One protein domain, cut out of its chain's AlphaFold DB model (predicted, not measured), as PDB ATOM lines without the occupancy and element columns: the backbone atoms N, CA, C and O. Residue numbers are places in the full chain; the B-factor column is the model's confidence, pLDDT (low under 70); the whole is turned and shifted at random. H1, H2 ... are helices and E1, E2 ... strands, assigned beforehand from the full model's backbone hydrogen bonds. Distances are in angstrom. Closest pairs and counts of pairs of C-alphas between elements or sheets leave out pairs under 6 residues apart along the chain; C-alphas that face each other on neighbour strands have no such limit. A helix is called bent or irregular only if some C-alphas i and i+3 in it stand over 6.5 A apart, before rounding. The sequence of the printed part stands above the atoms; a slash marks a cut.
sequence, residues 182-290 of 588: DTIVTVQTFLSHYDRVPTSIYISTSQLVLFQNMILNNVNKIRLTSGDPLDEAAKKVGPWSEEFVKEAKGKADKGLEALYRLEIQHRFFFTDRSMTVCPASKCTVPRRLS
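AT A GLANCE: This is residues 182 to 290 of the 588 residues of the protein "Rps2 protein" of Symbiodinium sp. CCMP2592 (UniProt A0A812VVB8). The domain is an open frame of two lobes joined by a two-stranded ribbon, E1 and E2: at one end of the ribbon lie H1 and the small hairpin E3 and E4, at the other H2, H3 and H4. H2 leaves the end of E1, with H4 packed on its first residues and H3 crossing its later part, while the space between H3 and the hairpin E3 and E4 is left open. The printed part has 109 residues, with four named helices and four named strands in the order H1, E1, H2, H3, H4, E2, E3, E4; its class is mixed, helices and strands, and each of its two sheets is an antiparallel pair, E1 with E2 and E3 with E4. The whole is loose, with a radius of gyration of the C-alphas of 16.8 A and spans of 43 by 33 by 23 A.

IN THESE COORDINATES: H1 is residues 182 to 192, 15.3 A from first to last C-alpha, and begins at C-alpha 182 at (190.183, 111.860, 128.097). E1 follows as residues 199 to 204 and is 16.7 A long. H2, residues 205 to 222, is the longest helix and spans 22.2 A, from C-alpha 205 at (220.347, 123.841, 129.345) to C-alpha 222 at (206.298, 116.995, 113.647). It has a kink of 52 degrees near residue 216 and is irregular, with C-alphas 217 and 220 8.2 A apart. H3 is residues 229 to 237, 12.5 A long, and H4 is residues 242 to 253, 16.5 A long. E2, residues 259 to 264, measures 15.4 A. E3, residues 275 to 277, is 7.1 A long, and E4, residues 284 to 286, is 7.2 A long and ends at C-alpha 286 at (193.277, 127.194, 123.290).

HOW THE PARTS SIT: E1 and E2 are antiparallel neighbours, with 150 degrees between their directions. The C-alphas of Ser 200 and Glu 263 face each other at 4.5 A; N 203 and O 260 are within hydrogen-bond range at 2.9 A, as are N 262 and O 201 at 2.8 A. H2 comes near E2 at its first residue: the closest C-alphas, those of Thr 205 and Leu 259, are 6.4 A apart. H2 touches H4 with residues 205 to 210 alone, closest at the C-alphas of Ser 206 and Ala 248, 5.0 A; they run opposite ways at a steep tilt of 45 degrees. H2 touches H3 with residues 212 to 219 alone, closest at the C-alphas of Gln 212 and Ala 234, 6.1 A; they run opposite ways at a steep tilt of 61 degrees. H3 and H4 are apart. E1 and H4 are only just apart, their closest C-alphas 8.1 A from each other. E3 and E4 form an antiparallel hairpin, with 140 degrees between their directions; N 276 and O 285 are within hydrogen-bond range at 3.0 A, as are N 285 and O 276 at 2.9 A. The closest C-alphas of H1 and E4 are those of Thr 186 and Thr 284, 6.0 A apart. H1 touches no helix, and it is apart from E3. Every O i to N i+4 pair is within hydrogen-bond range in H1, H3 and H4; in H2 it is 12 of 14.

THE WHOLE: The two C-alphas farthest apart are those of Lys 254 and Arg 273, at 45.8 A; those of Asp 182 and Ser 290, the first and last printed, are 15.3 A apart. The printed part has no cut and no long link. The links E1 to H2, H3 to H4 and H4 to E2 are tight. The mean pLDDT of the printed part is 82.7; residues 223, 225 to 226, 270, 272 to 273 and 279 to 282 are under 70.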
ATOM      1  N   ASP A 182     190.642 110.632 128.752       71.69
ATOM      2  CA  ASP A 182     190.183 111.860 128.097       71.69
ATOM      3  C   ASP A 182     189.263 112.690 129.004       71.69
ATOM      4  O   ASP A 182     189.403 113.913 129.106       71.69
ATOM      5  N   THR A 183     188.342 112.025 129.706       75.75
ATOM      6  CA  THR A 183     187.390 112.666 130.622       75.75
ATOM      7  C   THR A 183     188.121 113.246 131.826       75.75
ATOM      8  O   THR A 183     187.910 114.406 132.179       75.75
ATOM      9  N   ILE A 184     189.053 112.488 132.409       76.88
ATOM     10  CA  ILE A 184     189.866 112.939 133.546       76.88
ATOM     11  C   ILE A 184     190.730 114.128 133.155       76.88
ATOM     12  O   ILE A 184     190.736 115.139 133.852       76.88
ATOM     13  N   VAL A 185     191.443 114.036 132.032       78.88
ATOM     14  CA  VAL A 185     192.311 115.109 131.542       78.88
ATOM     15  C   VAL A 185     191.498 116.370 131.259       78.88
ATOM     16  O   VAL A 185     191.924 117.470 131.615       78.88
ATOM     17  N   THR A 186     190.297 116.226 130.697       79.31
ATOM     18  CA  THR A 186     189.378 117.349 130.476       79.31
ATOM     19  C   THR A 186     188.951 117.987 131.798       79.31
ATOM     20  O   THR A 186     189.123 119.193 131.972       79.31
ATOM     21  N   VAL A 187     188.480 117.198 132.769       83.25
ATOM     22  CA  VAL A 187     188.088 117.698 134.100       83.25
ATOM     23  C   VAL A 187     189.261 118.393 134.797       83.25
ATOM     24  O   VAL A 187     189.105 119.511 135.283       83.25
ATOM     25  N   GLN A 188     190.452 117.789 134.788       83.88
ATOM     26  CA  GLN A 188     191.671 118.368 135.364       83.88
ATOM     27  C   GLN A 188     192.068 119.681 134.683       83.88
ATOM     28  O   GLN A 188     192.478 120.628 135.351       83.88
ATOM     29  N   THR A 189     191.887 119.774 133.364       82.31
ATOM     30  CA  THR A 189     192.127 121.010 132.612       82.31
ATOM     31  C   THR A 189     191.223 122.137 133.103       82.31
ATOM     32  O   THR A 189     191.693 123.250 133.314       82.31
ATOM     33  N   PHE A 190     189.938 121.873 133.341       85.00
ATOM     34  CA  PHE A 190     189.038 122.884 133.901       85.00
ATOM     35  C   PHE A 190     189.332 123.181 135.378       85.00
ATOM     36  O   PHE A 190     189.273 124.339 135.787       85.00
ATOM     37  N   LEU A 191     189.699 122.171 136.173       87.25
ATOM     38  CA  LEU A 191     190.031 122.344 137.591       87.25
ATOM     39  C   LEU A 191     191.265 123.222 137.792       87.25
ATOM     40  O   LEU A 191     191.273 124.062 138.691       87.25
ATOM     41  N   SER A 192     192.280 123.069 136.938       87.06
ATOM     42  CA  SER A 192     193.536 123.816 137.042       87.06
ATOM     43  C   SER A 192     193.309 125.335 137.018       87.06
ATOM     44  O   SER A 192     194.014 126.087 137.683       87.06
ATOM     45  N   HIS A 193     192.253 125.816 136.362       85.44
ATOM     46  CA  HIS A 193     191.954 127.246 136.291       85.44
ATOM     47  C   HIS A 193     191.582 127.864 137.638       85.44
ATOM     48  O   HIS A 193     191.804 129.058 137.861       85.44
ATOM     49  N   TYR A 194     191.071 127.048 138.557       88.25
ATOM     50  CA  TYR A 194     190.794 127.448 139.929       88.25
ATOM     51  C   TYR A 194     192.032 127.340 140.831       88.25
ATOM     52  O   TYR A 194     192.075 127.984 141.877       88.25
ATOM     53  N   ASP A 195     193.082 126.633 140.405       85.12
ATOM     54  CA  ASP A 195     194.323 126.470 141.165       85.12
ATOM     55  C   ASP A 195     195.241 127.689 141.019       85.12
ATOM     56  O   ASP A 195     195.581 128.096 139.905       85.12
ATOM     57  N   ARG A 196     195.574 128.349 142.132       80.31
ATOM     58  CA  ARG A 196     196.433 129.548 142.171       80.31
ATOM     59  C   ARG A 196     197.912 129.209 142.304       80.31
ATOM     60  O   ARG A 196     198.734 130.123 142.218       80.31
ATOM     61  N   VAL A 197     198.250 127.941 142.524       84.50
ATOM     62  CA  VAL A 197     199.631 127.517 142.719       84.50
ATOM     63  C   VAL A 197     200.394 127.692 141.402       84.50
ATOM     64  O   VAL A 197     200.003 127.127 140.375       84.50
ATOM     65  N   PRO A 198     201.476 128.493 141.383       82.00
ATOM     66  CA  PRO A 198     202.298 128.627 140.194       82.00
ATOM     67  C   PRO A 198     202.968 127.284 139.902       82.00
ATOM     68  O   PRO A 198     203.797 126.803 140.675       82.00
ATOM     69  N   THR A 199     202.627 126.687 138.764       84.81
ATOM     70  CA  THR A 199     203.263 125.449 138.317       84.81
ATOM     71  C   THR A 199     204.533 125.806 137.563       84.81
ATOM     72  O   THR A 199     204.501 126.563 136.595       84.81
ATOM     73  N   SER A 200     205.676 125.314 138.031       89.00
ATOM     74  CA  SER A 200     206.977 125.599 137.424       89.00
ATOM     75  C   SER A 200     207.676 124.311 137.020       89.00
ATOM     76  O   SER A 200     207.782 123.389 137.826       89.00
ATOM     77  N   ILE A 201     208.186 124.270 135.794       90.50
ATOM     78  CA  ILE A 201     209.042 123.190 135.303       90.50
ATOM     79  C   ILE A 201     210.473 123.708 135.279       90.50
ATOM     80  O   ILE A 201     210.732 124.813 134.805       90.50
ATOM     81  N   TYR A 202     211.404 122.904 135.779       90.25
ATOM     82  CA  TYR A 202     212.828 123.180 135.663       90.25
ATOM     83  C   TYR A 202     213.386 122.357 134.513       90.25
ATOM     84  O   TYR A 202     213.295 121.131 134.537       90.25
ATOM     85  N   ILE A 203     213.940 123.027 133.507       91.19
ATOM     86  CA  ILE A 203     214.552 122.369 132.354       91.19
ATOM     87  C   ILE A 203     216.022 122.739 132.296       91.19
ATOM     88  O   ILE A 203     216.412 123.892 132.492       91.19
ATOM     89  N   SER A 204     216.847 121.736 132.040       91.81
ATOM     90  CA  SER A 204     218.282 121.903 131.956       91.81
ATOM     91  C   SER A 204     218.709 122.464 130.591       91.81
ATOM     92  O   SER A 204     218.023 122.298 129.577       91.81
ATOM     93  N   THR A 205     219.839 123.174 130.559       90.88
ATOM     94  CA  THR A 205     220.347 123.841 129.345       90.88
ATOM     95  C   THR A 205     220.519 122.864 128.170       90.88
ATOM     96  O   THR A 205     220.083 123.131 127.054       90.88
ATOM     97  N   SER A 206     221.128 121.710 128.419       91.25
ATOM     98  CA  SER A 206     221.372 120.630 127.467       91.25
ATOM     99  C   SER A 206     220.072 120.066 126.906       91.25
ATOM    100  O   SER A 206     219.991 119.844 125.699       91.25
ATOM    101  N   GLN A 207     219.036 119.896 127.733       91.19
ATOM    102  CA  GLN A 207     217.723 119.450 127.270       91.19
ATOM    103  C   GLN A 207     217.050 120.487 126.371       91.19
ATOM    104  O   GLN A 207     216.540 120.114 125.318       91.19
ATOM    105  N   LEU A 208     217.094 121.776 126.728       90.12
ATOM    106  CA  LEU A 208     216.525 122.851 125.901       90.12
ATOM    107  C   LEU A 208     217.191 122.926 124.525       90.12
ATOM    108  O   LEU A 208     216.510 122.970 123.501       90.12
ATOM    109  N   VAL A 209     218.522 122.884 124.502       90.88
ATOM    110  CA  VAL A 209     219.319 122.926 123.270       90.88
ATOM    111  C   VAL A 209     219.004 121.722 122.373       90.88
ATOM    112  O   VAL A 209     218.797 121.874 121.168       90.88
ATOM    113  N   LEU A 210     218.921 120.520 122.957       91.12
ATOM    114  CA  LEU A 210     218.554 119.302 122.229       91.12
ATOM    115  C   LEU A 210     217.121 119.359 121.698       91.12
ATOM    116  O   LEU A 210     216.887 118.992 120.550       91.12
ATOM    117  N   PHE A 211     216.177 119.822 122.517       90.38
ATOM    118  CA  PHE A 211     214.771 119.946 122.150       90.38
ATOM    119  C   PHE A 211     214.580 120.904 120.972       90.38
ATOM    120  O   PHE A 211     213.907 120.568 120.000       90.38
ATOM    121  N   GLN A 212     215.242 122.058 121.002       90.50
ATOM    122  CA  GLN A 212     215.174 123.033 119.921       90.50
ATOM    123  C   GLN A 212     215.761 122.493 118.611       90.50
ATOM    124  O   GLN A 212     215.130 122.606 117.559       90.50
ATOM    125  N   ASN A 213     216.933 121.850 118.668       91.38
ATOM    126  CA  ASN A 213     217.511 121.195 117.493       91.38
ATOM    127  C   ASN A 213     216.610 120.062 116.982       91.38
ATOM    128  O   ASN A 213     216.473 119.886 115.774       91.38
ATOM    129  N   MET A 214     215.962 119.307 117.874       90.50
ATOM    130  CA  MET A 214     215.007 118.264 117.496       90.50
ATOM    131  C   MET A 214     213.809 118.847 116.742       90.50
ATOM    132  O   MET A 214     213.432 118.268 115.723       90.50
ATOM    133  N   ILE A 215     213.253 119.978 117.192       89.19
ATOM    134  CA  ILE A 215     212.164 120.671 116.491       89.19
ATOM    135  C   ILE A 215     212.627 121.092 115.098       89.19
ATOM    136  O   ILE A 215     212.044 120.649 114.113       89.19
ATOM    137  N   LEU A 216     213.712 121.868 115.007       88.31
ATOM    138  CA  LEU A 216     214.207 122.422 113.741       88.31
ATOM    139  C   LEU A 216     214.594 121.338 112.724       88.31
ATOM    140  O   LEU A 216     214.302 121.468 111.537       88.31
ATOM    141  N   ASN A 217     215.190 120.236 113.181       88.81
ATOM    142  CA  ASN A 217     215.607 119.139 112.304       88.81
ATOM    143  C   ASN A 217     214.445 118.233 111.873       88.81
ATOM    144  O   ASN A 217     214.583 117.469 110.917       88.81
ATOM    145  N   ASN A 218     213.311 118.273 112.580       88.25
ATOM    146  CA  ASN A 218     212.178 117.385 112.331       88.25
ATOM    147  C   ASN A 218     210.867 118.139 112.074       88.25
ATOM    148  O   ASN A 218     209.816 117.505 112.136       88.25
ATOM    149  N   VAL A 219     210.893 119.430 111.717       80.69
ATOM    150  CA  VAL A 219     209.682 120.238 111.437       80.69
ATOM    151  C   VAL A 219     208.724 119.505 110.489       80.69
ATOM    152  O   VAL A 219     207.541 119.346 110.788       80.69
ATOM    153  N   ASN A 220     209.257 118.931 109.404       75.06
ATOM    154  CA  ASN A 220     208.474 118.186 108.410       75.06
ATOM    155  C   ASN A 220     207.833 116.896 108.962       75.06
ATOM    156  O   ASN A 220     206.844 116.418 108.414       75.06
ATOM    157  N   LYS A 221     208.390 116.312 110.032       80.62
ATOM    158  CA  LYS A 221     207.864 115.101 110.686       80.62
ATOM    159  C   LYS A 221     206.906 115.426 111.827       80.62
ATOM    160  O   LYS A 221     205.986 114.654 112.067       80.62
ATOM    161  N   ILE A 222     207.117 116.551 112.511       75.88
ATOM    162  CA  ILE A 222     206.298 116.995 113.647       75.88
ATOM    163  C   ILE A 222     204.940 117.545 113.161       75.88
ATOM    164  O   ILE A 222     204.021 117.682 113.959       75.88
ATOM    165  N   ARG A 223     204.769 117.763 111.842       69.81
ATOM    166  CA  ARG A 223     203.515 118.228 111.214       69.81
ATOM    167  C   ARG A 223     202.958 119.478 111.913       69.81
ATOM    168  O   ARG A 223     201.757 119.577 112.150       69.81
ATOM    169  N   LEU A 224     203.847 120.413 112.258       73.31
ATOM    170  CA  LEU A 224     203.456 121.699 112.836       73.31
ATOM    171  C   LEU A 224     202.598 122.474 111.831       73.31
ATOM    172  O   LEU A 224     202.829 122.415 110.620       73.31
ATOM    173  N   THR A 225     201.586 123.172 112.338       69.00
ATOM    174  CA  THR A 225     200.674 123.959 111.498       69.00
ATOM    175  C   THR A 225     201.361 125.227 110.970       69.00
ATOM    176  O   THR A 225     202.373 125.677 111.505       69.00
ATOM    177  N   SER A 226     200.848 125.809 109.880       69.38
ATOM    178  CA  SER A 226     201.367 127.095 109.397       69.38
ATOM    179  C   SER A 226     201.067 128.187 110.431       69.38
ATOM    180  O   SER A 226     199.915 128.336 110.827       69.38
ATOM    181  N   GLY A 227     202.094 128.919 110.877       72.62
ATOM    182  CA  GLY A 227     201.964 129.907 111.957       72.62
ATOM    183  C   GLY A 227     201.973 129.306 113.368       72.62
ATOM    184  O   GLY A 227     201.495 129.942 114.305       72.62
ATOM    185  N   ASP A 228     202.481 128.079 113.537       75.94
ATOM    186  CA  ASP A 228     202.630 127.471 114.860       75.94
ATOM    187  C   ASP A 228     203.609 128.289 115.734       75.94
ATOM    188  O   ASP A 228     204.766 128.485 115.338       75.94
ATOM    189  N   PRO A 229     203.201 128.738 116.939       77.25
ATOM    190  CA  PRO A 229     204.056 129.538 117.815       77.25
ATOM    191  C   PRO A 229     205.378 128.856 118.190       77.25
ATOM    192  O   PRO A 229     206.378 129.536 118.429       77.25
ATOM    193  N   LEU A 230     205.402 127.518 118.259       82.56
ATOM    194  CA  LEU A 230     206.609 126.754 118.567       82.56
ATOM    195  C   LEU A 230     207.598 126.787 117.400       82.56
ATOM    196  O   LEU A 230     208.798 126.942 117.627       82.56
ATOM    197  N   ASP A 231     207.105 126.670 116.165       83.38
ATOM    198  CA  ASP A 231     207.933 126.758 114.957       83.38
ATOM    199  C   ASP A 231     208.510 128.170 114.792       83.38
ATOM    200  O   ASP A 231     209.711 128.333 114.571       83.38
ATOM    201  N   GLU A 232     207.689 129.206 114.988       85.25
ATOM    202  CA  GLU A 232     208.137 130.602 114.947       85.25
ATOM    203  C   GLU A 232     209.213 130.893 115.999       85.25
ATOM    204  O   GLU A 232     210.253 131.487 115.690       85.25
ATOM    205  N   ALA A 233     208.999 130.438 117.238       86.81
ATOM    206  CA  ALA A 233     209.967 130.596 118.314       86.81
ATOM    207  C   ALA A 233     211.273 129.843 118.015       86.81
ATOM    208  O   ALA A 233     212.356 130.417 118.148       86.81
ATOM    209  N   ALA A 234     211.188 128.588 117.564       87.75
ATOM    210  CA  ALA A 234     212.359 127.780 117.236       87.75
ATOM    211  C   ALA A 234     213.169 128.394 116.081       87.75
ATOM    212  O   ALA A 234     214.395 128.493 116.173       87.75
ATOM    213  N   LYS A 235     212.498 128.868 115.023       87.31
ATOM    214  CA  LYS A 235     213.134 129.550 113.883       87.31
ATOM    215  C   LYS A 235     213.811 130.855 114.286       87.31
ATOM    216  O   LYS A 235     214.900 131.140 113.797       87.31
ATOM    217  N   LYS A 236     213.194 131.630 115.185       91.50
ATOM    218  CA  LYS A 236     213.750 132.902 115.673       91.50
ATOM    219  C   LYS A 236     215.058 132.711 116.438       91.50
ATOM    220  O   LYS A 236     215.935 133.566 116.348       91.50
ATOM    221  N   VAL A 237     215.182 131.625 117.197       90.31
ATOM    222  CA  VAL A 237     216.410 131.324 117.943       90.31
ATOM    223  C   VAL A 237     217.460 130.655 117.039       90.31
ATOM    224  O   VAL A 237     218.643 130.958 117.167       90.31
ATOM    225  N   GLY A 238     217.044 129.810 116.089       89.75
ATOM    226  CA  GLY A 238     217.939 129.137 115.135       89.75
ATOM    227  C   GLY A 238     218.619 127.879 115.703       89.75
ATOM    228  O   GLY A 238     218.489 127.586 116.884       89.75
ATOM    229  N   PRO A 239     219.301 127.060 114.889       92.12
ATOM    230  CA  PRO A 239     219.901 125.814 115.366       92.12
ATOM    231  C   PRO A 239     221.164 126.058 116.202       92.12
ATOM    232  O   PRO A 239     221.975 126.931 115.894       92.12
ATOM    233  N   TRP A 240     221.374 125.227 117.220       92.31
ATOM    234  CA  TRP A 240     222.598 125.211 118.020       92.31
ATOM    235  C   TRP A 240     223.653 124.295 117.397       92.31
ATOM    236  O   TRP A 240     223.330 123.199 116.930       92.31
ATOM    237  N   SER A 241     224.923 124.704 117.445       92.75
ATOM    238  CA  SER A 241     226.038 123.899 116.933       92.75
ATOM    239  C   SER A 241     226.240 122.609 117.739       92.75
ATOM    240  O   SER A 241     225.995 122.556 118.947       92.75
ATOM    241  N   GLU A 242     226.737 121.553 117.087       90.06
ATOM    242  CA  GLU A 242     227.033 120.280 117.765       90.06
ATOM    243  C   GLU A 242     228.085 120.422 118.872       90.06
ATOM    244  O   GLU A 242     228.043 119.701 119.870       90.06
ATOM    245  N   GLU A 243     229.023 121.355 118.710       91.56
ATOM    246  CA  GLU A 243     230.046 121.665 119.711       91.56
ATOM    247  C   GLU A 243     229.413 122.208 120.993       91.56
ATOM    248  O   GLU A 243     229.706 121.710 122.080       91.56
ATOM    249  N   PHE A 244     228.467 123.142 120.863       90.94
ATOM    250  CA  PHE A 244     227.740 123.694 122.003       90.94
ATOM    251  C   PHE A 244     226.871 122.634 122.692       90.94
ATOM    252  O   PHE A 244     226.826 122.563 123.920       90.94
ATOM    253  N   VAL A 245     226.234 121.745 121.920       89.12
ATOM    254  CA  VAL A 245     225.470 120.608 122.464       89.12
ATOM    255  C   VAL A 245     226.375 119.686 123.292       89.12
ATOM    256  O   VAL A 245     225.991 119.257 124.382       89.12
ATOM    257  N   LYS A 246     227.577 119.370 122.792       90.81
ATOM    258  CA  LYS A 246     228.559 118.538 123.507       90.81
ATOM    259  C   LYS A 246     229.073 119.230 124.766       90.81
ATOM    260  O   LYS A 246     229.180 118.578 125.801       90.81
ATOM    261  N   GLU A 247     229.342 120.531 124.702       90.69
ATOM    262  CA  GLU A 247     229.748 121.320 125.866       90.69
ATOM    263  C   GLU A 247     228.651 121.341 126.943       90.69
ATOM    264  O   GLU A 247     228.932 121.091 128.117       90.69
ATOM    265  N   ALA A 248     227.396 121.572 126.548       87.50
ATOM    266  CA  ALA A 248     226.252 121.569 127.454       87.50
ATOM    267  C   ALA A 248     226.063 120.202 128.133       87.50
ATOM    268  O   ALA A 248     225.882 120.146 129.348       87.50
ATOM    269  N   LYS A 249     226.190 119.096 127.384       88.12
ATOM    270  CA  LYS A 249     226.183 117.734 127.952       88.12
ATOM    271  C   LYS A 249     227.354 117.499 128.909       88.12
ATOM    272  O   LYS A 249     227.150 117.010 130.010       88.12
ATOM    273  N   GLY A 250     228.562 117.927 128.540       88.38
ATOM    274  CA  GLY A 250     229.738 117.801 129.403       88.38
ATOM    275  C   GLY A 250     229.638 118.613 130.701       88.38
ATOM    276  O   GLY A 250     230.225 118.229 131.713       88.38
ATOM    277  N   LYS A 251     228.892 119.727 130.702       87.50
ATOM    278  CA  LYS A 251     228.530 120.475 131.919       87.50
ATOM    279  C   LYS A 251     227.472 119.739 132.747       87.50
ATOM    280  O   LYS A 251     227.605 119.711 133.970       87.50
ATOM    281  N   ALA A 252     226.487 119.115 132.099       85.94
ATOM    282  CA  ALA A 252     225.469 118.289 132.751       85.94
ATOM    283  C   ALA A 252     226.084 117.085 133.486       85.94
ATOM    284  O   ALA A 252     225.816 116.895 134.669       85.94
ATOM    285  N   ASP A 253     227.003 116.357 132.844       86.19
ATOM    286  CA  ASP A 253     227.700 115.202 133.439       86.19
ATOM    287  C   ASP A 253     228.524 115.578 134.685       86.19
ATOM    288  O   ASP A 253     228.784 114.748 135.556       86.19
ATOM    289  N   LYS A 254     228.933 116.849 134.783       87.94
ATOM    290  CA  LYS A 254     229.675 117.410 135.921       87.94
ATOM    291  C   LYS A 254     228.773 118.064 136.974       87.94
ATOM    292  O   LYS A 254     229.294 118.597 137.949       87.94
ATOM    293  N   GLY A 255     227.453 118.075 136.776       83.94
ATOM    294  CA  GLY A 255     226.499 118.745 137.664       83.94
ATOM    295  C   GLY A 255     226.619 120.276 137.684       83.94
ATOM    296  O   GLY A 255     226.187 120.907 138.642       83.94
ATOM    297  N   LEU A 256     227.220 120.881 136.652       85.81
ATOM    298  CA  LEU A 256     227.476 122.329 136.549       85.81
ATOM    299  C   LEU A 256     226.465 123.047 135.642       85.81
ATOM    300  O   LEU A 256     226.754 124.093 135.061       85.81
ATOM    301  N   GLU A 257     225.299 122.448 135.445       86.50
ATOM    302  CA  GLU A 257     224.320 122.909 134.476       86.50
ATOM    303  C   GLU A 257     223.361 123.949 135.064       86.50
ATOM    304  O   GLU A 257     222.858 123.797 136.177       86.50
ATOM    305  N   ALA A 258     223.072 124.999 134.292       86.44
ATOM    306  CA  ALA A 258     222.028 125.948 134.647       86.44
ATOM    307  C   ALA A 258     220.640 125.332 134.404       86.44
ATOM    308  O   ALA A 258     220.368 124.788 133.324       86.44
ATOM    309  N   LEU A 259     219.769 125.458 135.407       90.44
ATOM    310  CA  LEU A 259     218.359 125.088 135.335       90.44
ATOM    311  C   LEU A 259     217.519 126.331 135.054       90.44
ATOM    312  O   LEU A 259     217.564 127.310 135.800       90.44
ATOM    313  N   TYR A 260     216.721 126.269 133.996       89.94
ATOM    314  CA  TYR A 260     215.766 127.307 133.644       89.94
ATOM    315  C   TYR A 260     214.410 126.974 134.236       89.94
ATOM    316  O   TYR A 260     213.900 125.869 134.058       89.94
ATOM    317  N   ARG A 261     213.817 127.949 134.921       91.25
ATOM    318  CA  ARG A 261     212.465 127.846 135.461       91.25
ATOM    319  C   ARG A 261     211.468 128.359 134.426       91.25
ATOM    320  O   ARG A 261     211.485 129.535 134.082       91.25
ATOM    321  N   LEU A 262     210.595 127.476 133.961       87.69
ATOM    322  CA  LEU A 262     209.474 127.787 133.085       87.69
ATOM    323  C   LEU A 262     208.196 127.802 133.913       87.69
ATOM    324  O   LEU A 262     207.811 126.777 134.476       87.69
ATOM    325  N   GLU A 263     207.543 128.954 133.998       87.25
ATOM    326  CA  GLU A 263     206.239 129.065 134.647       87.25
ATOM    327  C   GLU A 263     205.141 128.691 133.649       87.25
ATOM    328  O   GLU A 263     205.004 129.304 132.590       87.25
ATOM    329  N   ILE A 264     204.368 127.657 133.978       83.62
ATOM    330  CA  ILE A 264     203.245 127.217 133.158       83.62
ATOM    331  C   ILE A 264     202.064 128.141 133.428       83.62
ATOM    332  O   ILE A 264     201.581 128.246 134.556       83.62
ATOM    333  N   GLN A 265     201.548 128.762 132.371       81.06
ATOM    334  CA  GLN A 265     200.270 129.463 132.418       81.06
ATOM    335  C   GLN A 265     199.131 128.469 132.200       81.06
ATOM    336  O   GLN A 265     198.619 128.301 131.096       81.06
ATOM    337  N   HIS A 266     198.734 127.787 133.272       81.19
ATOM    338  CA  HIS A 266     197.649 126.802 133.241       81.19
ATOM    339  C   HIS A 266     196.249 127.433 133.273       81.19
ATOM    340  O   HIS A 266     195.265 126.744 133.040       81.19
ATOM    341  N   ARG A 267     196.161 128.746 133.521       81.06
ATOM    342  CA  ARG A 267     194.926 129.538 133.642       81.06
ATOM    343  C   ARG A 267     194.512 130.232 132.337       81.06
ATOM    344  O   ARG A 267     194.062 131.378 132.347       81.06
ATOM    345  N   PHE A 268     194.697 129.577 131.200       76.06
ATOM    346  CA  PHE A 268     194.511 130.206 129.893       76.06
ATOM    347  C   PHE A 268     193.044 130.551 129.557       76.06
ATOM    348  O   PHE A 268     192.840 131.441 128.737       76.06
ATOM    349  N   PHE A 269     192.021 129.958 130.199       71.56
ATOM    350  CA  PHE A 269     190.605 130.324 129.967       71.56
ATOM    351  C   PHE A 269     190.290 131.787 130.325       71.56
ATOM    352  O   PHE A 269     189.302 132.333 129.842       71.56
ATOM    353  N   PHE A 270     191.101 132.445 131.164       66.75
ATOM    354  CA  PHE A 270     190.900 133.870 131.460       66.75
ATOM    355  C   PHE A 270     191.384 134.784 130.329       66.75
ATOM    356  O   PHE A 270     190.918 135.916 130.217       66.75
ATOM    357  N   THR A 271     192.320 134.307 129.506       70.50
ATOM    358  CA  THR A 271     192.945 135.079 128.424       70.50
ATOM    359  C   THR A 271     192.415 134.693 127.046       70.50
ATOM    360  O   THR A 271     192.179 135.571 126.224       70.50
ATOM    361  N   ASP A 272     192.190 133.402 126.800       69.88
ATOM    362  CA  ASP A 272     191.740 132.853 125.521       69.88
ATOM    363  C   ASP A 272     190.267 132.415 125.635       69.88
ATOM    364  O   ASP A 272     189.931 131.504 126.389       69.88
ATOM    365  N   ARG A 273     189.371 133.066 124.876       66.00
ATOM    366  CA  ARG A 273     187.921 132.765 124.884       66.00
ATOM    367  C   ARG A 273     187.518 131.619 123.952       66.00
ATOM    368  O   ARG A 273     186.425 131.083 124.096       66.00
ATOM    369  N   SER A 274     188.373 131.254 122.994       70.00
ATOM    370  CA  SER A 274     188.107 130.201 122.007       70.00
ATOM    371  C   SER A 274     188.880 128.925 122.330       70.00
ATOM    372  O   SER A 274     190.114 128.942 122.413       70.00
ATOM    373  N   MET A 275     188.162 127.814 122.448       72.25
ATOM    374  CA  MET A 275     188.689 126.541 122.931       72.25
ATOM    375  C   MET A 275     188.323 125.415 121.978       72.25
ATOM    376  O   MET A 275     187.294 125.463 121.312       72.25
ATOM    377  N   THR A 276     189.175 124.397 121.913       73.12
ATOM    378  CA  THR A 276     188.909 123.192 121.127       73.12
ATOM    379  C   THR A 276     189.492 121.977 121.827       73.12
ATOM    380  O   THR A 276     190.502 122.068 122.527       73.12
ATOM    381  N   VAL A 277     188.885 120.815 121.599       73.75
ATOM    382  CA  VAL A 277     189.542 119.542 121.890       73.75
ATOM    383  C   VAL A 277     190.602 119.338 120.813       73.75
ATOM    384  O   VAL A 277     190.292 119.346 119.621       73.75
ATOM    385  N   CYS A 278     191.866 119.229 121.210       72.56
ATOM    386  CA  CYS A 278     192.957 118.977 120.280       72.56
ATOM    387  C   CYS A 278     192.821 117.559 119.709       72.56
ATOM    388  O   CYS A 278     192.819 116.602 120.487       72.56
ATOM    389  N   PRO A 279     192.759 117.370 118.379       68.06
ATOM    390  CA  PRO A 279     192.651 116.031 117.803       68.06
ATOM    391  C   PRO A 279     193.807 115.103 118.184       68.06
ATOM    392  O   PRO A 279     193.575 113.902 118.332       68.06
ATOM    393  N   ALA A 280     195.014 115.661 118.345       68.94
ATOM    394  CA  ALA A 280     196.231 114.917 118.658       68.94
ATOM    395  C   ALA A 280     196.355 114.555 120.144       68.94
ATOM    396  O   ALA A 280     196.654 113.409 120.459       68.94
ATOM    397  N   SER A 281     196.135 115.509 121.057       68.56
ATOM    398  CA  SER A 281     196.298 115.259 122.498       68.56
ATOM    399  C   SER A 281     195.010 114.858 123.212       68.56
ATOM    400  O   SER A 281     195.075 114.472 124.372       68.56
ATOM    401  N   LYS A 282     193.846 115.001 122.563       69.94
ATOM    402  CA  LYS A 282     192.503 114.867 123.158       69.94
ATOM    403  C   LYS A 282     192.244 115.786 124.363       69.94
ATOM    404  O   LYS A 282     191.183 115.725 124.971       69.94
ATOM    405  N   CYS A 283     193.168 116.701 124.663       72.88
ATOM    406  CA  CYS A 283     193.015 117.702 125.708       72.88
ATOM    407  C   CYS A 283     192.233 118.910 125.198       72.88
ATOM    408  O   CYS A 283     192.347 119.311 124.037       72.88
ATOM    409  N   THR A 284     191.523 119.556 126.113       76.25
ATOM    410  CA  THR A 284     190.916 120.863 125.870       76.25
ATOM    411  C   THR A 284     192.009 121.937 125.919       76.25
ATOM    412  O   THR A 284     192.648 122.129 126.947       76.25
ATOM    413  N   VAL A 285     192.274 122.613 124.801       76.69
ATOM    414  CA  VAL A 285     193.356 123.611 124.677       76.69
ATOM    415  C   VAL A 285     192.872 124.862 123.936       76.69
ATOM    416  O   VAL A 285     191.897 124.783 123.178       76.69
ATOM    417  N   PRO A 286     193.531 126.023 124.120       78.00
ATOM    418  CA  PRO A 286     193.277 127.194 123.290       78.00
ATOM    419  C   PRO A 286     193.377 126.840 121.809       78.00
ATOM    420  O   PRO A 286     194.291 126.113 121.412       78.00
ATOM    421  N   ARG A 287     192.478 127.380 120.974       75.31
ATOM    422  CA  ARG A 287     192.433 127.043 119.537       75.31
ATOM    423  C   ARG A 287     193.792 127.209 118.850       75.31
ATOM    424  O   ARG A 287     194.166 126.342 118.073       75.31
ATOM    425  N   ARG A 288     194.560 128.245 119.211       73.00
ATOM    426  CA  ARG A 288     195.915 128.523 118.692       73.00
ATOM    427  C   ARG A 288     196.976 127.463 119.020       73.00
ATOM    428  O   ARG A 288     198.011 127.442 118.373       73.00
ATOM    429  N   LEU A 289     196.748 126.632 120.038       75.25
ATOM    430  CA  LEU A 289     197.660 125.560 120.463       75.25
ATOM    431  C   LEU A 289     197.181 124.171 120.015       75.25
ATOM    432  O   LEU A 289     197.833 123.167 120.294       75.25
ATOM    433  N   SER A 290     196.021 124.090 119.363       75.38
ATOM    434  CA  SER A 290     195.495 122.833 118.846       75.38
ATOM    435  C   SER A 290     196.180 122.449 117.543       75.38
ATOM    436  O   SER A 290     196.407 123.291 116.679       75.38
TER     437      SER A 290